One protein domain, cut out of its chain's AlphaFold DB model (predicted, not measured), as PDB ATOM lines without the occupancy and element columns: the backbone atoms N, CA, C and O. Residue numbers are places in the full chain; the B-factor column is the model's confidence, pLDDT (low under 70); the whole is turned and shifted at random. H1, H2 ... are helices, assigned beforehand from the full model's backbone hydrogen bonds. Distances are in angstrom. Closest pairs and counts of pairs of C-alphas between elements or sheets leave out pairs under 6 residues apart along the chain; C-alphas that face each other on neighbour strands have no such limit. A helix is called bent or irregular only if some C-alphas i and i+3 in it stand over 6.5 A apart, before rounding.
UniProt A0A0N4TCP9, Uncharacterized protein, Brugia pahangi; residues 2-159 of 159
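This is residues 2 to 159 of the 159 residues of an uncharacterized protein of Brugia pahangi (UniProt A0A0N4TCP9). A compact helical head, made of the last part of H1 with H2, H3, H4 and the first part of H5, has two arms that stick out: residues 2 to 35, mostly H1, and residues 146 to 159, mostly H5. H1, H2, H3 and H5 form an up-and-down bundle, each running against the one before. The printed part has 158 residues with five named helices, H1 to H5 in order along the chain, and no named strand; its class is all helix, with 126 of the 158 printed residues in the helices, and the whole is extended, with a radius of gyration of the C-alphas of 25.3 A and spans of 93 by 50 by 26 A.

H1, residues 3 to 58, touches the hub H2, residues 69 to 84, with residues 43 to 53 alone; their closest C-alphas, Ala 43 and Ile 82, are 6.2 A apart in this hairpin at a steep tilt of 41 degrees, opposite ways. H3, residues 91 to 109, touches H2 as a second hairpin, at a shallow tilt of 27 degrees, with closest C-alphas Phe 83 and Leu 94, 6.4 A. H4, residues 119 to 123, and H5, residues 128 to 157, touch only at the corner, with closest C-alphas Leu 122 and Leu 128, 4.5 A. H5 touches H2 with residues 131 to 141 alone; the closest C-alphas, Arg 77 and Phe 134, are 6.5 A apart. Every O i to N i+4 pair is within hydrogen-bond range in H3, H4 and H5, against 48 of 52 in H1 and 11 of 12 in H2.

H1 begins at C-alpha 3 (359.999, 406.051, 224.091), is 79.0 A long and irregular, C-alphas 53 and 56 being 7.5 A apart. H5, 44.1 A long, ends at C-alpha 157 (298.748, 444.499, 231.739).

The C-alphas farthest apart, Ser 2 and Cys 112, are 93.0 A apart. The printed part has no cut and no long link. pLDDT is under 70 in 27 residues, among them 2 to 7 and 151 to 159.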
ATOM      1  N   SER A   2     362.755 402.643 223.474       58.09
ATOM      2  CA  SER A   2     361.956 402.749 224.717       58.09
ATOM      3  C   SER A   2     360.813 403.794 224.688       58.09
ATOM      4  O   SER A   2     359.707 403.490 225.113       58.09
ATOM      5  N   GLY A   3     361.015 404.978 224.090       58.25
ATOM      6  CA  GLY A   3     359.999 406.051 224.091       58.25
ATOM      7  C   GLY A   3     358.707 405.768 223.301       58.25
ATOM      8  O   GLY A   3     357.662 406.315 223.625       58.25
ATOM      9  N   MET A   4     358.753 404.885 222.297       58.25
ATOM     10  CA  MET A   4     357.591 404.572 221.444       58.25
ATOM     11  C   MET A   4     356.609 403.586 222.097       58.25
ATOM     12  O   MET A   4     355.462 403.480 221.663       58.25
ATOM     13  N   GLU A   5     357.056 402.826 223.100       60.47
ATOM     14  CA  GLU A   5     356.198 401.924 223.877       60.47
ATOM     15  C   GLU A   5     355.474 402.655 225.009       60.47
ATOM     16  O   GLU A   5     354.337 402.300 225.324       60.47
ATOM     17  N   THR A   6     356.090 403.688 225.589       64.56
ATOM     18  CA  THR A   6     355.473 404.534 226.620       64.56
ATOM     19  C   THR A   6     354.306 405.351 226.063       64.56
ATOM     20  O   THR A   6     353.214 405.258 226.618       64.56
ATOM     21  N   ASP A   7     354.462 406.009 224.907       65.50
ATOM     22  CA  ASP A   7     353.383 406.785 224.258       65.50
ATOM     23  C   ASP A   7     352.148 405.932 223.919       65.50
ATOM     24  O   ASP A   7     351.000 406.341 224.099       65.50
ATOM     25  N   LYS A   8     352.362 404.697 223.446       70.75
ATOM     26  CA  LYS A   8     351.261 403.774 223.124       70.75
ATOM     27  C   LYS A   8     350.507 403.317 224.370       70.75
ATOM     28  O   LYS A   8     349.300 403.088 224.298       70.75
ATOM     29  N   ARG A   9     351.201 403.168 225.502       66.94
ATOM     30  CA  ARG A   9     350.581 402.808 226.785       66.94
ATOM     31  C   ARG A   9     349.789 403.975 227.365       66.94
ATOM     32  O   ARG A   9     348.678 403.746 227.830       66.94
ATOM     33  N   GLU A  10     350.304 405.196 227.285       69.44
ATOM     34  CA  GLU A  10     349.592 406.397 227.745       69.44
ATOM     35  C   GLU A  10     348.309 406.637 226.939       69.44
ATOM     36  O   GLU A  10     347.233 406.772 227.522       69.44
ATOM     37  N   CYS A  11     348.381 406.540 225.608       67.31
ATOM     38  CA  CYS A  11     347.212 406.682 224.738       67.31
ATOM     39  C   CYS A  11     346.149 405.591 224.994       67.31
ATOM     40  O   CYS A  11     344.944 405.858 224.982       67.31
ATOM     41  N   PHE A  12     346.571 404.357 225.295       69.75
ATOM     42  CA  PHE A  12     345.655 403.278 225.673       69.75
ATOM     43  C   PHE A  12     344.975 403.540 227.027       69.75
ATOM     44  O   PHE A  12     343.762 403.371 227.139       69.75
ATOM     45  N   ILE A  13     345.723 404.000 228.037       72.81
ATOM     46  CA  ILE A  13     345.184 404.338 229.365       72.81
ATOM     47  C   ILE A  13     344.173 405.485 229.265       72.81
ATOM     48  O   ILE A  13     343.101 405.409 229.865       72.81
ATOM     49  N   GLU A  14     344.466 406.515 228.474       71.06
ATOM     50  CA  GLU A  14     343.560 407.644 228.260       71.06
ATOM     51  C   GLU A  14     342.275 407.218 227.534       71.06
ATOM     52  O   GLU A  14     341.175 407.611 227.925       71.06
ATOM     53  N   THR A  15     342.386 406.340 226.533       66.38
ATOM     54  CA  THR A  15     341.227 405.810 225.797       66.38
ATOM     55  C   THR A  15     340.341 404.928 226.684       66.38
ATOM     56  O   THR A  15     339.115 405.046 226.641       66.38
ATOM     57  N   VAL A  16     340.936 404.078 227.530       70.00
ATOM     58  CA  VAL A  16     340.201 403.249 228.501       70.00
ATOM     59  C   VAL A  16     339.543 404.121 229.575       70.00
ATOM     60  O   VAL A  16     338.359 403.948 229.851       70.00
ATOM     61  N   SER A  17     340.257 405.116 230.112       72.19
ATOM     62  CA  SER A  17     339.732 406.069 231.102       72.19
ATOM     63  C   SER A  17     338.554 406.889 230.554       72.19
ATOM     64  O   SER A  17     337.507 406.995 231.200       72.19
ATOM     65  N   ASN A  18     338.664 407.393 229.320       71.88
ATOM     66  CA  ASN A  18     337.571 408.093 228.640       71.88
ATOM     67  C   ASN A  18     336.385 407.162 228.342       71.88
ATOM     68  O   ASN A  18     335.235 407.572 228.512       71.88
ATOM     69  N   GLY A  19     336.636 405.907 227.958       70.94
ATOM     70  CA  GLY A  19     335.592 404.893 227.778       70.94
ATOM     71  C   GLY A  19     334.839 404.581 229.076       70.94
ATOM     72  O   GLY A  19     333.608 404.534 229.090       70.94
ATOM     73  N   GLU A  20     335.554 404.452 230.195       74.88
ATOM     74  CA  GLU A  20     334.958 404.264 231.520       74.88
ATOM     75  C   GLU A  20     334.157 405.488 231.981       74.88
ATOM     76  O   GLU A  20     333.069 405.342 232.546       74.88
ATOM     77  N   ALA A  21     334.656 406.702 231.735       77.38
ATOM     78  CA  ALA A  21     333.954 407.943 232.055       77.38
ATOM     79  C   ALA A  21     332.662 408.096 231.232       77.38
ATOM     80  O   ALA A  21     331.608 408.427 231.779       77.38
ATOM     81  N   GLN A  22     332.707 407.782 229.934       79.06
ATOM     82  CA  GLN A  22     331.524 407.774 229.071       79.06
ATOM     83  C   GLN A  22     330.501 406.728 229.525       79.06
ATOM     84  O   GLN A  22     329.317 407.046 229.632       79.06
ATOM     85  N   ALA A  23     330.936 405.514 229.874       85.38
ATOM     86  CA  ALA A  23     330.049 404.478 230.398       85.38
ATOM     87  C   ALA A  23     329.369 404.910 231.711       85.38
ATOM     88  O   ALA A  23     328.153 404.762 231.851       85.38
ATOM     89  N   LYS A  24     330.117 405.514 232.645       88.50
ATOM     90  CA  LYS A  24     329.570 406.078 233.895       88.50
ATOM     91  C   LYS A  24     328.524 407.160 233.618       88.50
ATOM     92  O   LYS A  24     327.444 407.129 234.208       88.50
ATOM     93  N   ASN A  25     328.802 408.064 232.680       90.62
ATOM     94  CA  ASN A  25     327.867 409.120 232.287       90.62
ATOM     95  C   ASN A  25     326.593 408.553 231.647       90.62
ATOM     96  O   ASN A  25     325.493 409.000 231.969       90.62
ATOM     97  N   VAL A  26     326.713 407.531 230.794       91.69
ATOM     98  CA  VAL A  26     325.560 406.844 230.191       91.69
ATOM     99  C   VAL A  26     324.721 406.141 231.260       91.69
ATOM    100  O   VAL A  26     323.496 406.262 231.237       91.69
ATOM    101  N   ILE A  27     325.342 405.461 232.227       93.56
ATOM    102  CA  ILE A  27     324.630 404.821 233.345       93.56
ATOM    103  C   ILE A  27     323.870 405.867 234.168       93.56
ATOM    104  O   ILE A  27     322.695 405.668 234.489       93.56
ATOM    105  N   LEU A  28     324.507 407.001 234.468       93.06
ATOM    106  CA  LEU A  28     323.887 408.086 235.223       93.06
ATOM    107  C   LEU A  28     322.713 408.710 234.454       93.06
ATOM    108  O   LEU A  28     321.637 408.910 235.022       93.06
ATOM    109  N   LEU A  29     322.872 408.924 233.146       93.62
ATOM    110  CA  LEU A  29     321.808 409.409 232.272       93.62
ATOM    111  C   LEU A  29     320.633 408.424 232.207       93.62
ATOM    112  O   LEU A  29     319.475 408.829 232.314       93.62
ATOM    113  N   GLN A  30     320.906 407.124 232.085       94.50
ATOM    114  CA  GLN A  30     319.875 406.086 232.087       94.50
ATOM    115  C   GLN A  30     319.133 406.022 233.424       94.50
ATOM    116  O   GLN A  30     317.909 405.876 233.437       94.50
ATOM    117  N   ALA A  31     319.841 406.142 234.549       94.75
ATOM    118  CA  ALA A  31     319.230 406.181 235.873       94.75
ATOM    119  C   ALA A  31     318.317 407.409 236.027       94.75
ATOM    120  O   ALA A  31     317.166 407.273 236.453       94.75
ATOM    121  N   ALA A  32     318.780 408.585 235.593       92.81
ATOM    122  CA  ALA A  32     317.984 409.807 235.585       92.81
ATOM    123  C   ALA A  32     316.733 409.666 234.700       92.81
ATOM    124  O   ALA A  32     315.621 409.959 235.148       92.81
ATOM    125  N   ALA A  33     316.889 409.138 233.482       91.38
ATOM    126  CA  ALA A  33     315.792 408.912 232.544       91.38
ATOM    127  C   ALA A  33     314.745 407.932 233.100       91.38
ATOM    128  O   ALA A  33     313.544 408.213 233.056       91.38
ATOM    129  N   LYS A  34     315.183 406.812 233.693       93.75
ATOM    130  CA  LYS A  34     314.298 405.852 234.375       93.75
ATOM    131  C   LYS A  34     313.546 406.512 235.530       93.75
ATOM    132  O   LYS A  34     312.341 406.304 235.659       93.75
ATOM    133  N   GLY A  35     314.221 407.347 236.321       92.31
ATOM    134  CA  GLY A  35     313.606 408.105 237.412       92.31
ATOM    135  C   GLY A  35     312.523 409.076 236.930       92.31
ATOM    136  O   GLY A  35     311.422 409.091 237.479       92.31
ATOM    137  N   VAL A  36     312.795 409.847 235.872       89.69
ATOM    138  CA  VAL A  36     311.808 410.758 235.258       89.69
ATOM    139  C   VAL A  36     310.603 409.980 234.729       89.69
ATOM    140  O   VAL A  36     309.461 410.364 234.985       89.69
ATOM    141  N   LEU A  37     310.838 408.866 234.031       91.00
ATOM    142  CA  LEU A  37     309.765 408.040 233.484       91.00
ATOM    143  C   LEU A  37     308.903 407.416 234.591       91.00
ATOM    144  O   LEU A  37     307.676 407.406 234.476       91.00
ATOM    145  N   ALA A  38     309.522 406.934 235.672       91.88
ATOM    146  CA  ALA A  38     308.816 406.386 236.826       91.88
ATOM    147  C   ALA A  38     307.928 407.444 237.499       91.88
ATOM    148  O   ALA A  38     306.748 407.181 237.732       91.88
ATOM    149  N   ARG A  39     308.447 408.661 237.722       90.25
ATOM    150  CA  ARG A  39     307.663 409.779 238.275       90.25
ATOM    151  C   ARG A  39     306.485 410.160 237.379       90.25
ATOM    152  O   ARG A  39     305.380 410.311 237.886       90.25
ATOM    153  N   LYS A  40     306.676 410.219 236.055       89.88
ATOM    154  CA  LYS A  40     305.581 410.472 235.100       89.88
ATOM    155  C   LYS A  40     304.509 409.383 235.133       89.88
ATOM    156  O   LYS A  40     303.320 409.689 235.142       89.88
ATOM    157  N   ARG A  41     304.908 408.107 235.163       91.38
ATOM    158  CA  ARG A  41     303.963 406.979 235.262       91.38
ATOM    159  C   ARG A  41     303.174 407.024 236.564       91.38
ATOM    160  O   ARG A  41     301.956 406.871 236.529       91.38
ATOM    161  N   PHE A  42     303.852 407.286 237.678       91.94
ATOM    162  CA  PHE A  42     303.219 407.462 238.980       91.94
ATOM    163  C   PHE A  42     302.220 408.624 238.963       91.94
ATOM    164  O   PHE A  42     301.051 408.420 239.278       91.94
ATOM    165  N   ALA A  43     302.638 409.806 238.503       91.00
ATOM    166  CA  ALA A  43     301.775 410.980 238.418       91.00
ATOM    167  C   ALA A  43     300.524 410.719 237.567       91.00
ATOM    168  O   ALA A  43     299.412 411.052 237.970       91.00
ATOM    169  N   ASN A  44     300.685 410.051 236.423       91.12
ATOM    170  CA  ASN A  44     299.564 409.663 235.572       91.12
ATOM    171  C   ASN A  44     298.629 408.645 236.232       91.12
ATOM    172  O   ASN A  44     297.422 408.734 236.027       91.12
ATOM    173  N   SER A  45     299.156 407.700 237.015       93.44
ATOM    174  CA  SER A  45     298.323 406.769 237.786       93.44
ATOM    175  C   SER A  45     297.471 407.522 238.799       93.44
ATOM    176  O   SER A  45     296.253 407.392 238.785       93.44
ATOM    177  N   ILE A  46     298.091 408.394 239.599       93.19
ATOM    178  CA  ILE A  46     297.375 409.179 240.610       93.19
ATOM    179  C   ILE A  46     296.321 410.083 239.974       93.19
ATOM    180  O   ILE A  46     295.220 410.189 240.499       93.19
ATOM    181  N   ARG A  47     296.609 410.707 238.825       91.69
ATOM    182  CA  ARG A  47     295.619 411.517 238.094       91.69
ATOM    183  C   ARG A  47     294.424 410.692 237.632       91.69
ATOM    184  O   ARG A  47     293.303 411.157 237.771       91.69
ATOM    185  N   LYS A  48     294.652 409.482 237.117       93.25
ATOM    186  CA  LYS A  48     293.569 408.577 236.709       93.25
ATOM    187  C   LYS A  48     292.717 408.152 237.898       93.25
ATOM    188  O   LYS A  48     291.496 408.220 237.811       93.25
ATOM    189  N   ASP A  49     293.352 407.777 239.004       93.94
ATOM    190  CA  ASP A  49     292.650 407.423 240.240       93.94
ATOM    191  C   ASP A  49     291.842 408.619 240.758       93.94
ATOM    192  O   ASP A  49     290.709 408.472 241.211       93.94
ATOM    193  N   PHE A  50     292.405 409.823 240.641       93.75
ATOM    194  CA  PHE A  50     291.751 411.063 241.037       93.75
ATOM    195  C   PHE A  50     290.536 411.352 240.160       93.75
ATOM    196  O   PHE A  50     289.461 411.621 240.684       93.75
ATOM    197  N   ASP A  51     290.677 411.250 238.842       91.88
ATOM    198  CA  ASP A  51     289.579 411.459 237.899       91.88
ATOM    199  C   ASP A  51     288.480 410.406 238.082       91.88
ATOM    200  O   ASP A  51     287.300 410.707 237.937       91.88
ATOM    201  N   HIS A  52     288.836 409.182 238.468       91.69
ATOM    202  CA  HIS A  52     287.851 408.163 238.804       91.69
ATOM    203  C   HIS A  52     287.090 408.501 240.094       91.69
ATOM    204  O   HIS A  52     285.867 408.389 240.137       91.69
ATOM    205  N   LEU A  53     287.799 408.956 241.132       91.38
ATOM    206  CA  LEU A  53     287.219 409.244 242.444       91.38
ATOM    207  C   LEU A  53     286.427 410.561 242.474       91.38
ATOM    208  O   LEU A  53     285.408 410.672 243.155       91.38
ATOM    209  N   LEU A  54     286.922 411.573 241.761       90.56
ATOM    210  CA  LEU A  54     286.478 412.963 241.854       90.56
ATOM    211  C   LEU A  54     286.082 413.579 240.508       90.56
ATOM    212  O   LEU A  54     285.564 414.694 240.489       90.56
ATOM    213  N   GLY A  55     286.225 412.873 239.383       85.69
ATOM    214  CA  GLY A  55     285.854 413.393 238.060       85.69
ATOM    215  C   GLY A  55     284.370 413.731 237.941       85.69
ATOM    216  O   GLY A  55     283.983 414.619 237.184       85.69
ATOM    217  N   ALA A  56     283.523 413.119 238.771       83.38
ATOM    218  CA  ALA A  56     282.130 413.517 238.871       83.38
ATOM    219  C   ALA A  56     281.999 414.981 239.334       83.38
ATOM    220  O   ALA A  56     281.125 415.691 238.850       83.38
ATOM    221  N   PHE A  57     282.878 415.496 240.200       83.00
ATOM    222  CA  PHE A  57     282.793 416.815 240.847       83.00
ATOM    223  C   PHE A  57     283.037 418.022 239.921       83.00
ATOM    224  O   PHE A  57     282.961 419.154 240.394       83.00
ATOM    225  N   VAL A  58     283.205 417.819 238.606       78.38
ATOM    226  CA  VAL A  58     283.263 418.901 237.598       78.38
ATOM    227  C   VAL A  58     281.982 419.750 237.594       78.38
ATOM    228  O   VAL A  58     282.044 420.968 237.689       78.38
ATOM    229  N   ASN A  59     280.801 419.121 237.523       73.00
ATOM    230  CA  ASN A  59     279.536 419.849 237.319       73.00
ATOM    231  C   ASN A  59     278.981 420.475 238.603       73.00
ATOM    232  O   ASN A  59     278.701 419.745 239.556       73.00
ATOM    233  N   MET A  60     278.807 421.800 238.643       65.38
ATOM    234  CA  MET A  60     278.355 422.575 239.820       65.38
ATOM    235  C   MET A  60     276.933 422.250 240.306       65.38
ATOM    236  O   MET A  60     276.666 422.365 241.495       65.38
ATOM    237  N   GLU A  61     276.087 421.688 239.449       60.53
ATOM    238  CA  GLU A  61     274.637 421.635 239.696       60.53
ATOM    239  C   GLU A  61     274.083 420.255 240.070       60.53
ATOM    240  O   GLU A  61     272.970 420.145 240.568       60.53
ATOM    241  N   LYS A  62     274.836 419.175 239.838       60.78
ATOM    242  CA  LYS A  62     274.356 417.814 240.120       60.78
ATOM    243  C   LYS A  62     274.699 417.413 241.552       60.78
ATOM    244  O   LYS A  62     275.885 417.420 241.894       60.78
ATOM    245  N   GLU A  63     273.697 417.013 242.340       62.25
ATOM    246  CA  GLU A  63     273.913 416.235 243.565       62.25
ATOM    247  C   GLU A  63     274.682 414.964 243.212       62.25
ATOM    248  O   GLU A  63     274.389 414.297 242.214       62.25
ATOM    249  N   LYS A  64     275.735 414.672 243.978       72.38
ATOM    250  CA  LYS A  64     276.659 413.580 243.663       72.38
ATOM    251  C   LYS A  64     276.836 412.672 244.843       72.38
ATOM    252  O   LYS A  64     276.900 413.115 245.989       72.38
ATOM    253  N   GLU A  65     277.016 411.400 244.529       81.81
ATOM    254  CA  GLU A  65     277.466 410.455 245.522       81.81
ATOM    255  C   GLU A  65     278.886 410.820 245.970       81.81
ATOM    256  O   GLU A  65     279.825 410.894 245.177       81.81
ATOM    257  N   LEU A  66     279.029 411.085 247.266       87.94
ATOM    258  CA  LEU A  66     280.319 411.373 247.870       87.94
ATOM    259  C   LEU A  66     281.177 410.105 247.915       87.94
ATOM    260  O   LEU A  66     280.740 409.061 248.409       87.94
ATOM    261  N   ALA A  67     282.418 410.230 247.454       90.50
ATOM    262  CA  ALA A  67     283.460 409.234 247.652       90.50
ATOM    263  C   ALA A  67     283.805 409.050 249.142       90.50
ATOM    264  O   ALA A  67     283.549 409.928 249.976       90.50
ATOM    265  N   GLY A  68     284.422 407.915 249.479       93.25
ATOM    266  CA  GLY A  68     284.885 407.625 250.835       93.25
ATOM    267  C   GLY A  68     285.939 408.629 251.308       93.25
ATOM    268  O   GLY A  68     286.957 408.834 250.646       93.25
ATOM    269  N   CYS A  69     285.736 409.233 252.478       93.50
ATOM    270  CA  CYS A  69     286.599 410.305 252.980       93.50
ATOM    271  C   CYS A  69     288.038 409.833 253.231       93.50
ATOM    272  O   CYS A  69     288.989 410.575 252.983       93.50
ATOM    273  N   LYS A  70     288.230 408.572 253.638       94.50
ATOM    274  CA  LYS A  70     289.561 407.964 253.801       94.50
ATOM    275  C   LYS A  70     290.309 407.816 252.477       94.50
ATOM    276  O   LYS A  70     291.512 408.069 252.433       94.50
ATOM    277  N   ASP A  71     289.608 407.427 251.415       94.31
ATOM    278  CA  ASP A  71     290.206 407.292 250.088       94.31
ATOM    279  C   ASP A  71     290.592 408.652 249.527       94.31
ATOM    280  O   ASP A  71     291.712 408.807 249.039       94.31
ATOM    281  N   VAL A  72     289.731 409.658 249.705       94.81
ATOM    282  CA  VAL A  72     290.047 411.035 249.316       94.81
ATOM    283  C   VAL A  72     291.226 411.585 250.117       94.81
ATOM    284  O   VAL A  72     292.112 412.194 249.528       94.81
ATOM    285  N   LEU A  73     291.312 411.328 251.426       95.31
ATOM    286  CA  LEU A  73     292.469 411.739 252.227       95.31
ATOM    287  C   LEU A  73     293.765 411.080 251.728       95.31
ATOM    288  O   LEU A  73     294.790 411.746 251.579       95.31
ATOM    289  N   ARG A  74     293.739 409.769 251.463       95.19
ATOM    290  CA  ARG A  74     294.912 409.027 250.977       95.19
ATOM    291  C   ARG A  74     295.361 409.539 249.611       95.19
ATOM    292  O   ARG A  74     296.533 409.867 249.442       95.19
ATOM    293  N   LEU A  75     294.436 409.604 248.660       95.69
ATOM    294  CA  LEU A  75     294.723 409.989 247.284       95.69
ATOM    295  C   LEU A  75     295.063 411.476 247.171       95.69
ATOM    296  O   LEU A  75     296.011 411.841 246.484       95.69
ATOM    297  N   GLY A  76     294.348 412.326 247.906       94.56
ATOM    298  CA  GLY A  76     294.590 413.759 247.967       94.56
ATOM    299  C   GLY A  76     296.009 414.085 248.425       94.56
ATOM    300  O   GLY A  76     296.651 414.955 247.846       94.56
ATOM    301  N   ARG A  77     296.550 413.365 249.418       94.62
ATOM    302  CA  ARG A  77     297.944 413.569 249.851       94.62
ATOM    303  C   ARG A  77     298.953 413.283 248.739       94.62
ATOM    304  O   ARG A  77     299.925 414.019 248.611       94.62
ATOM    305  N   LEU A  78     298.727 412.241 247.940       93.88
ATOM    306  CA  LEU A  78     299.583 411.916 246.792       93.88
ATOM    307  C   LEU A  78     299.417 412.947 245.670       93.88
ATOM    308  O   LEU A  78     300.393 413.343 245.039       93.88
ATOM    309  N   PHE A  79     298.189 413.421 245.456       93.06
ATOM    310  CA  PHE A  79     297.896 414.481 244.502       93.06
ATOM    311  C   PHE A  79     298.638 415.782 244.839       93.06
ATOM    312  O   PHE A  79     299.255 416.358 243.948       93.06
ATOM    313  N   ILE A  80     298.656 416.204 246.109       91.81
ATOM    314  CA  ILE A  80     299.396 417.400 246.548       91.81
ATOM    315  C   ILE A  80     300.889 417.271 246.226       91.81
ATOM    316  O   ILE A  80     301.469 418.198 245.673       91.81
ATOM    317  N   GLN A  81     301.497 416.108 246.480       89.62
ATOM    318  CA  GLN A  81     302.914 415.877 246.160       89.62
ATOM    319  C   GLN A  81     303.211 416.036 244.663       89.62
ATOM    320  O   GLN A  81     304.244 416.580 244.282       89.62
ATOM    321  N   ILE A  82     302.300 415.573 243.804       90.00
ATOM    322  CA  ILE A  82     302.424 415.736 242.349       90.00
ATOM    323  C   ILE A  82     302.168 417.184 241.930       90.00
ATOM    324  O   ILE A  82     302.749 417.640 240.948       90.00
ATOM    325  N   PHE A  83     301.299 417.901 242.646       87.56
ATOM    326  CA  PHE A  83     301.014 419.304 242.375       87.56
ATOM    327  C   PHE A  83     302.221 420.193 242.673       87.56
ATOM    328  O   PHE A  83     302.560 421.040 241.855       87.56
ATOM    329  N   GLU A  84     302.880 419.993 243.815       85.31
ATOM    330  CA  GLU A  84     304.064 420.765 244.216       85.31
ATOM    331  C   GLU A  84     305.276 420.489 243.316       85.31
ATOM    332  O   GLU A  84     306.123 421.358 243.122       85.31
ATOM    333  N   GLN A  85     305.362 419.281 242.751       82.62
ATOM    334  CA  GLN A  85     306.458 418.863 241.878       82.62
ATOM    335  C   GLN A  85     305.929 418.341 240.535       82.62
ATOM    336  O   GLN A  85     306.007 417.135 240.254       82.62
ATOM    337  N   PRO A  86     305.396 419.228 239.676       77.19
ATOM    338  CA  PRO A  86     304.893 418.822 238.378       77.19
ATOM    339  C   PRO A  86     306.056 418.297 237.529       77.19
ATOM    340  O   PRO A  86     307.070 418.959 237.326       77.19
ATOM    341  N   CYS A  87     305.924 417.067 237.034       72.19
ATOM    342  CA  CYS A  87     306.933 416.420 236.185       72.19
ATOM    343  C   CYS A  87     306.671 416.621 234.679       72.19
ATOM    344  O   CYS A  87     307.361 416.042 233.830       72.19
ATOM    345  N   ASP A  88     305.650 417.408 234.347       70.19
ATOM    346  CA  ASP A  88     305.123 417.674 233.016       70.19
ATOM    347  C   ASP A  88     304.373 419.018 232.972       70.19
ATOM    348  O   ASP A  88     303.954 419.553 233.996       70.19
ATOM    349  N   ASN A  89     304.150 419.544 231.763       66.69
ATOM    350  CA  ASN A  89     303.499 420.842 231.517       66.69
ATOM    351  C   ASN A  89     301.973 420.826 231.776       66.69
ATOM    352  O   ASN A  89     301.222 421.584 231.170       66.69
ATOM    353  N   GLN A  90     301.480 419.943 232.648       67.62
ATOM    354  CA  GLN A  90     300.050 419.756 232.919       67.62
ATOM    355  C   GLN A  90     299.523 420.615 234.081       67.62
ATOM    356  O   GLN A  90     298.477 420.294 234.649       67.62
ATOM    357  N   ALA A  91     300.200 421.714 234.424       69.75
ATOM    358  CA  ALA A  91     299.838 422.590 235.543       69.75
ATOM    359  C   ALA A  91     298.351 423.008 235.532       69.75
ATOM    360  O   ALA A  91     297.662 422.884 236.544       69.75
ATOM    361  N   ASN A  92     297.809 423.369 234.363       70.94
ATOM    362  CA  ASN A  92     296.401 423.761 234.223       70.94
ATOM    363  C   ASN A  92     295.425 422.628 234.581       70.94
ATOM    364  O   ASN A  92     294.410 422.854 235.234       70.94
ATOM    365  N   PHE A  93     295.736 421.381 234.217       78.56
ATOM    366  CA  PHE A  93     294.894 420.228 234.557       78.56
ATOM    367  C   PHE A  93     294.972 419.855 236.039       78.56
ATOM    368  O   PHE A  93     294.051 419.235 236.570       78.56
ATOM    369  N   LEU A  94     296.073 420.192 236.710       85.38
ATOM    370  CA  LEU A  94     296.203 420.021 238.154       85.38
ATOM    371  C   LEU A  94     295.333 421.044 238.892       85.38
ATOM    372  O   LEU A  94     294.683 420.682 239.869       85.38
ATOM    373  N   LEU A  95     295.224 422.274 238.383       87.44
ATOM    374  CA  LEU A  95     294.348 423.295 238.958       87.44
ATOM    375  C   LEU A  95     292.871 422.866 238.964       87.44
ATOM    376  O   LEU A  95     292.216 422.934 240.001       87.44
ATOM    377  N   PHE A  96     292.353 422.344 237.845       87.38
ATOM    378  CA  PHE A  96     290.971 421.842 237.790       87.38
ATOM    379  C   PHE A  96     290.706 420.724 238.807       87.38
ATOM    380  O   PHE A  96     289.655 420.699 239.449       87.38
ATOM    381  N   ARG A  97     291.674 419.821 238.992       91.06
ATOM    382  CA  ARG A  97     291.590 418.750 239.992       91.06
ATOM    383  C   ARG A  97     291.630 419.290 241.418       91.06
ATOM    384  O   ARG A  97     290.860 418.836 242.258       91.06
ATOM    385  N   LEU A  98     292.443 420.310 241.688       91.44
ATOM    386  CA  LEU A  98     292.440 420.988 242.984       91.44
ATOM    387  C   LEU A  98     291.058 421.581 243.298       91.44
ATOM    388  O   LEU A  98     290.542 421.376 244.394       91.44
ATOM    389  N   CYS A  99     290.402 422.217 242.324       89.81
ATOM    390  CA  CYS A  99     289.036 422.721 242.497       89.81
ATOM    391  C   CYS A  99     288.034 421.600 242.830       89.81
ATOM    392  O   CYS A  99     287.207 421.760 243.729       89.81
ATOM    393  N   GLN A 100     288.122 420.450 242.152       91.38
ATOM    394  CA  GLN A 100     287.286 419.277 242.449       91.38
ATOM    395  C   GLN A 100     287.510 418.764 243.878       91.38
ATOM    396  O   GLN A 100     286.540 418.448 244.570       91.38
ATOM    397  N   LEU A 101     288.766 418.724 244.336       93.12
ATOM    398  CA  LEU A 101     289.121 418.313 245.694       93.12
ATOM    399  C   LEU A 101     288.534 419.259 246.744       93.12
ATOM    400  O   LEU A 101     287.858 418.807 247.667       93.12
ATOM    401  N   CYS A 102     288.749 420.566 246.579       92.06
ATOM    402  CA  CYS A 102     288.208 421.585 247.476       92.06
ATOM    403  C   CYS A 102     286.686 421.484 247.560       92.06
ATOM    404  O   CYS A 102     286.102 421.516 248.643       92.06
ATOM    405  N   ARG A 103     286.032 421.286 246.414       90.38
ATOM    406  CA  ARG A 103     284.587 421.131 246.364       90.38
ATOM    407  C   ARG A 103     284.100 419.873 247.071       90.38
ATOM    408  O   ARG A 103     283.126 419.951 247.817       90.38
ATOM    409  N   TYR A 104     284.751 418.730 246.849       92.25
ATOM    410  CA  TYR A 104     284.441 417.510 247.593       92.25
ATOM    411  C   TYR A 104     284.532 417.765 249.095       92.25
ATOM    412  O   TYR A 104     283.604 417.419 249.821       92.25
ATOM    413  N   MET A 105     285.611 418.405 249.556       91.81
ATOM    414  CA  MET A 105     285.805 418.677 250.978       91.81
ATOM    415  C   MET A 105     284.648 419.496 251.538       91.81
ATOM    416  O   MET A 105     284.044 419.063 252.512       91.81
ATOM    417  N   ILE A 106     284.263 420.590 250.876       90.75
ATOM    418  CA  ILE A 106     283.128 421.424 251.294       90.75
ATOM    419  C   ILE A 106     281.833 420.603 251.370       90.75
ATOM    420  O   ILE A 106     281.182 420.583 252.410       90.75
ATOM    421  N   LEU A 107     281.480 419.876 250.305       90.06
ATOM    422  CA  LEU A 107     280.231 419.103 250.251       90.06
ATOM    423  C   LEU A 107     280.206 417.956 251.266       90.06
ATOM    424  O   LEU A 107     279.175 417.657 251.864       90.06
ATOM    425  N   SER A 108     281.350 417.313 251.479       91.88
ATOM    426  CA  SER A 108     281.469 416.195 252.408       91.88
ATOM    427  C   SER A 108     281.258 416.614 253.865       91.88
ATOM    428  O   SER A 108     280.797 415.797 254.657       91.88
ATOM    429  N   MET A 109     281.522 417.876 254.232       90.88
ATOM    430  CA  MET A 109     281.283 418.369 255.596       90.88
ATOM    431  C   MET A 109     279.809 418.277 255.996       90.88
ATOM    432  O   MET A 109     279.509 418.025 257.160       90.88
ATOM    433  N   SER A 110     278.898 418.421 255.033       87.12
ATOM    434  CA  SER A 110     277.449 418.344 255.249       87.12
ATOM    435  C   SER A 110     276.893 416.917 255.185       87.12
ATOM    436  O   SER A 110     275.697 416.714 255.370       87.12
ATOM    437  N   SER A 111     277.729 415.908 254.914       88.62
ATOM    438  CA  SER A 111     277.272 414.521 254.829       88.62
ATOM    439  C   SER A 111     276.980 413.931 256.207       88.62
ATOM    440  O   SER A 111     277.844 413.928 257.083       88.62
ATOM    441  N   CYS A 112     275.803 413.322 256.366       87.94
ATOM    442  CA  CYS A 112     275.453 412.553 257.565       87.94
ATOM    443  C   CYS A 112     276.117 411.163 257.612       87.94
ATOM    444  O   CYS A 112     276.043 410.474 258.627       87.94
ATOM    445  N   ASN A 113     276.760 410.719 256.526       90.94
ATOM    446  CA  ASN A 113     277.434 409.425 256.485       90.94
ATOM    447  C   ASN A 113     278.884 409.559 256.973       90.94
ATOM    448  O   ASN A 113     279.711 410.200 256.329       90.94
ATOM    449  N   VAL A 114     279.216 408.875 258.071       89.94
ATOM    450  CA  VAL A 114     280.549 408.892 258.702       89.94
ATOM    451  C   VAL A 114     281.670 408.532 257.722       89.94
ATOM    452  O   VAL A 114     282.740 409.130 257.772       89.94
ATOM    453  N   HIS A 115     281.451 407.602 256.796       91.94
ATOM    454  CA  HIS A 115     282.475 407.182 255.834       91.94
ATOM    455  C   HIS A 115     282.630 408.124 254.640       91.94
ATOM    456  O   HIS A 115     283.614 408.018 253.913       91.94
ATOM    457  N   LYS A 116     281.674 409.029 254.426       92.25
ATOM    458  CA  LYS A 116     281.665 409.997 253.319       92.25
ATOM    459  C   LYS A 116     281.811 411.441 253.796       92.25
ATOM    460  O   LYS A 116     281.951 412.340 252.977       92.25
ATOM    461  N   SER A 117     281.802 411.653 255.108       93.00
ATOM    462  CA  SER A 117     281.980 412.953 255.734       93.00
ATOM    463  C   SER A 117     283.447 413.203 256.036       93.00
ATOM    464  O   SER A 117     284.082 412.412 256.728       93.00
ATOM    465  N   PHE A 118     284.005 414.309 255.547       92.38
ATOM    466  CA  PHE A 118     285.375 414.680 255.900       92.38
ATOM    467  C   PHE A 118     285.478 415.167 257.354       92.38
ATOM    468  O   PHE A 118     286.506 414.963 258.000       92.38
ATOM    469  N   ALA A 119     284.385 415.693 257.920       93.12
ATOM    470  CA  ALA A 119     284.312 416.049 259.335       93.12
ATOM    471  C   ALA A 119     284.591 414.840 260.244       93.12
ATOM    472  O   ALA A 119     285.240 414.980 261.279       93.12
ATOM    473  N   SER A 120     284.190 413.629 259.838       93.56
ATOM    474  CA  SER A 120     284.445 412.417 260.626       93.56
ATOM    475  C   SER A 120     285.939 412.109 260.793       93.56
ATOM    476  O   SER A 120     286.341 411.561 261.819       93.56
ATOM    477  N   LEU A 121     286.779 412.496 259.827       93.31
ATOM    478  CA  LEU A 121     288.231 412.332 259.916       93.31
ATOM    479  C   LEU A 121     288.838 413.287 260.940       93.31
ATOM    480  O   LEU A 121     289.759 412.900 261.654       93.31
ATOM    481  N   LEU A 122     288.293 414.501 261.034       92.00
ATOM    482  CA  LEU A 122     288.695 415.499 262.025       92.00
ATOM    483  C   LEU A 122     288.236 415.114 263.435       92.00
ATOM    484  O   LEU A 122     288.905 415.430 264.407       92.00
ATOM    485  N   LEU A 123     287.137 414.377 263.561       91.69
ATOM    486  CA  LEU A 123     286.663 413.881 264.855       91.69
ATOM    487  C   LEU A 123     287.327 412.556 265.269       91.69
ATOM    488  O   LEU A 123     287.251 412.151 266.428       91.69
ATOM    489  N   SER A 124     287.997 411.864 264.345       92.19
ATOM    490  CA  SER A 124     288.647 410.585 264.623       92.19
ATOM    491  C   SER A 124     290.068 410.769 265.148       92.19
ATOM    492  O   SER A 124     290.942 411.269 264.441       92.19
ATOM    493  N   LYS A 125     290.359 410.234 266.341       91.94
ATOM    494  CA  LYS A 125     291.711 410.245 266.938       91.94
ATOM    495  C   LYS A 125     292.793 409.679 266.004       91.94
ATOM    496  O   LYS A 125     293.920 410.159 266.009       91.94
ATOM    497  N   ASN A 126     292.440 408.690 265.181       92.44
ATOM    498  CA  ASN A 126     293.379 408.012 264.284       92.44
ATOM    499  C   ASN A 126     293.705 408.823 263.021       92.44
ATOM    500  O   ASN A 126     294.733 408.582 262.394       92.44
ATOM    501  N   TYR A 127     292.835 409.759 262.629       93.06
ATOM    502  CA  TYR A 127     292.952 410.481 261.359       93.06
ATOM    503  C   TYR A 127     293.060 411.999 261.518       93.06
ATOM    504  O   TYR A 127     293.494 412.650 260.571       93.06
ATOM    505  N   LEU A 128     292.777 412.551 262.702       93.38
ATOM    506  CA  LEU A 128     292.806 413.987 262.995       93.38
ATOM    507  C   LEU A 128     294.112 414.646 262.535       93.38
ATOM    508  O   LEU A 128     294.087 415.623 261.791       93.38
ATOM    509  N   GLN A 129     295.266 414.098 262.927       94.94
ATOM    510  CA  GLN A 129     296.559 414.687 262.568       94.94
ATOM    511  C   GLN A 129     296.804 414.658 261.052       94.94
ATOM    512  O   GLN A 129     297.313 415.626 260.484       94.94
ATOM    513  N   ALA A 130     296.447 413.556 260.392       94.31
ATOM    514  CA  ALA A 130     296.616 413.408 258.952       94.31
ATOM    515  C   ALA A 130     295.681 414.347 258.176       94.31
ATOM    516  O   ALA A 130     296.122 414.985 257.222       94.31
ATOM    517  N   ALA A 131     294.425 414.469 258.611       94.56
ATOM    518  CA  ALA A 131     293.431 415.361 258.028       94.56
ATOM    519  C   ALA A 131     293.802 416.838 258.223       94.56
ATOM    520  O   ALA A 131     293.755 417.600 257.263       94.56
ATOM    521  N   ASN A 132     294.273 417.231 259.412       95.06
ATOM    522  CA  ASN A 132     294.747 418.595 259.663       95.06
ATOM    523  C   ASN A 132     295.938 418.960 258.776       95.06
ATOM    524  O   ASN A 132     295.929 420.006 258.133       95.06
ATOM    525  N   ARG A 133     296.951 418.085 258.692       95.12
ATOM    526  CA  ARG A 133     298.098 418.305 257.795       95.12
ATOM    527  C   ARG A 133     297.652 418.441 256.345       95.12
ATOM    528  O   ARG A 133     298.144 419.309 255.639       95.12
ATOM    529  N   PHE A 134     296.712 417.603 255.922       95.62
ATOM    530  CA  PHE A 134     296.166 417.648 254.574       95.62
ATOM    531  C   PHE A 134     295.441 418.967 254.275       95.62
ATOM    532  O   PHE A 134     295.711 419.575 253.245       95.62
ATOM    533  N   ILE A 135     294.592 419.446 255.191       94.94
ATOM    534  CA  ILE A 135     293.925 420.750 255.070       94.94
ATOM    535  C   ILE A 135     294.955 421.877 254.943       94.94
ATOM    536  O   ILE A 135     294.842 422.702 254.040       94.94
ATOM    537  N   ILE A 136     295.972 421.897 255.811       95.38
ATOM    538  CA  ILE A 136     297.030 422.918 255.777       95.38
ATOM    539  C   ILE A 136     297.723 422.918 254.412       95.38
ATOM    540  O   ILE A 136     297.839 423.971 253.793       95.38
ATOM    541  N   SER A 137     298.117 421.743 253.912       94.69
ATOM    542  CA  SER A 137     298.746 421.625 252.595       94.69
ATOM    543  C   SER A 137     297.852 422.142 251.467       94.69
ATOM    544  O   SER A 137     298.348 422.824 250.576       94.69
ATOM    545  N   ILE A 138     296.541 421.884 251.508       94.19
ATOM    546  CA  ILE A 138     295.599 422.434 250.521       94.19
ATOM    547  C   ILE A 138     295.562 423.959 250.585       94.19
ATOM    548  O   ILE A 138     295.641 424.605 249.544       94.19
ATOM    549  N   TYR A 139     295.472 424.547 251.778       93.50
ATOM    550  CA  TYR A 139     295.467 426.005 251.917       93.50
ATOM    551  C   TYR A 139     296.767 426.637 251.415       93.50
ATOM    552  O   TYR A 139     296.713 427.615 250.672       93.50
ATOM    553  N   SER A 140     297.923 426.059 251.748       92.69
ATOM    554  CA  SER A 140     299.215 426.514 251.221       92.69
ATOM    555  C   SER A 140     299.258 426.460 249.693       92.69
ATOM    556  O   SER A 140     299.728 427.399 249.051       92.69
ATOM    557  N   LEU A 141     298.709 425.395 249.104       90.50
ATOM    558  CA  LEU A 141     298.631 425.223 247.658       90.50
ATOM    559  C   LEU A 141     297.737 426.277 246.998       90.50
ATOM    560  O   LEU A 141     298.122 426.872 245.996       90.50
ATOM    561  N   ILE A 142     296.563 426.542 247.578       90.38
ATOM    562  CA  ILE A 142     295.630 427.571 247.101       90.38
ATOM    563  C   ILE A 142     296.306 428.944 247.108       90.38
ATOM    564  O   ILE A 142     296.231 429.659 246.112       90.38
ATOM    565  N   ILE A 143     297.000 429.298 248.193       88.69
ATOM    566  CA  ILE A 143     297.728 430.571 248.297       88.69
ATOM    567  C   ILE A 143     298.792 430.675 247.198       88.69
ATOM    568  O   ILE A 143     298.858 431.688 246.504       88.69
ATOM    569  N   SER A 144     299.585 429.617 246.997       86.75
ATOM    570  CA  SER A 144     300.612 429.583 245.951       86.75
ATOM    571  C   SER A 144     300.016 429.766 244.551       86.75
ATOM    572  O   SER A 144     300.534 430.547 243.754       86.75
ATOM    573  N   VAL A 145     298.896 429.103 244.260       85.94
ATOM    574  CA  VAL A 145     298.183 429.245 242.984       85.94
ATOM    575  C   VAL A 145     297.681 430.671 242.779       85.94
ATOM    576  O   VAL A 145     297.878 431.223 241.700       85.94
ATOM    577  N   ILE A 146     297.045 431.270 243.789       85.75
ATOM    578  CA  ILE A 146     296.517 432.639 243.700       85.75
ATOM    579  C   ILE A 146     297.647 433.624 243.397       85.75
ATOM    580  O   ILE A 146     297.513 434.431 242.481       85.75
ATOM    581  N   HIS A 147     298.773 433.508 244.102       84.12
ATOM    582  CA  HIS A 147     299.936 434.361 243.877       84.12
ATOM    583  C   HIS A 147     300.474 434.227 242.443       84.12
ATOM    584  O   HIS A 147     300.728 435.223 241.772       84.12
ATOM    585  N   ASN A 148     300.595 432.998 241.930       80.25
ATOM    586  CA  ASN A 148     301.069 432.761 240.563       80.25
ATOM    587  C   ASN A 148     300.113 433.317 239.496       80.25
ATOM    588  O   ASN A 148     300.558 433.801 238.453       80.25
ATOM    589  N   LEU A 149     298.802 433.258 239.749       79.00
ATOM    590  CA  LEU A 149     297.802 433.853 238.865       79.00
ATOM    591  C   LEU A 149     297.901 435.382 238.866       79.00
ATOM    592  O   LEU A 149     297.875 435.972 237.793       79.00
ATOM    593  N   GLN A 150     298.053 436.016 240.034       74.94
ATOM    594  CA  GLN A 150     298.186 437.475 240.149       74.94
ATOM    595  C   GLN A 150     299.391 438.010 239.369       74.94
ATOM    596  O   GLN A 150     299.216 438.905 238.549       74.94
ATOM    597  N   VAL A 151     300.567 437.395 239.535       69.69
ATOM    598  CA  VAL A 151     301.780 437.760 238.777       69.69
ATOM    599  C   VAL A 151     301.540 437.657 237.267       69.69
ATOM    600  O   VAL A 151     301.848 438.578 236.519       69.69
ATOM    601  N   SER A 152     300.892 436.577 236.820       68.81
ATOM    602  CA  SER A 152     300.590 436.384 235.394       68.81
ATOM    603  C   SER A 152     299.656 437.466 234.830       68.81
ATOM    604  O   SER A 152     299.758 437.808 233.654       68.81
ATOM    605  N   PHE A 153     298.730 437.996 235.638       64.06
ATOM    606  CA  PHE A 153     297.828 439.076 235.223       64.06
ATOM    607  C   PHE A 153     298.525 440.439 235.163       64.06
ATOM    608  O   PHE A 153     298.223 441.221 234.263       64.06
ATOM    609  N   GLU A 154     299.455 440.717 236.076       67.50
ATOM    610  CA  GLU A 154     300.250 441.952 236.071       67.50
ATOM    611  C   GLU A 154     301.187 442.010 234.854       67.50
ATOM    612  O   GLU A 154     301.284 443.045 234.196       67.50
ATOM    613  N   ASP A 155     301.797 440.884 234.477       65.12
ATOM    614  CA  ASP A 155     302.650 440.791 233.284       65.12
ATOM    615  C   ASP A 155     301.876 441.049 231.977       65.12
ATOM    616  O   ASP A 155     302.415 441.625 231.035       65.12
ATOM    617  N   LEU A 156     300.596 440.666 231.922       59.38
ATOM    618  CA  LEU A 156     299.712 440.882 230.769       59.38
ATOM    619  C   LEU A 156     299.188 442.321 230.653       59.38
ATOM    620  O   LEU A 156     298.781 442.716 229.565       59.38
ATOM    621  N   GLN A 157     299.170 443.090 231.744       60.44
ATOM    622  CA  GLN A 157     298.748 444.499 231.739       60.44
ATOM    623  C   GLN A 157     299.880 445.471 231.374       60.44
ATOM    624  O   GLN A 157     299.612 446.636 231.095       60.44
ATOM    625  N   ASN A 158     301.130 445.000 231.368       58.16
ATOM    626  CA  ASN A 158     302.316 445.788 231.019       58.16
ATOM    627  C   ASN A 158     302.699 445.709 229.521       58.16
ATOM    628  O   ASN A 158     303.780 446.169 229.146       58.16
ATOM    629  N   PHE A 159     301.819 445.155 228.676       48.59
ATOM    630  CA  PHE A 159     301.900 445.144 227.207       48.59
ATOM    631  C   PHE A 159     300.686 445.851 226.597       48.59
ATOM    632  O   PHE A 159     300.868 446.486 225.533       48.59
TER     633      PHE A 159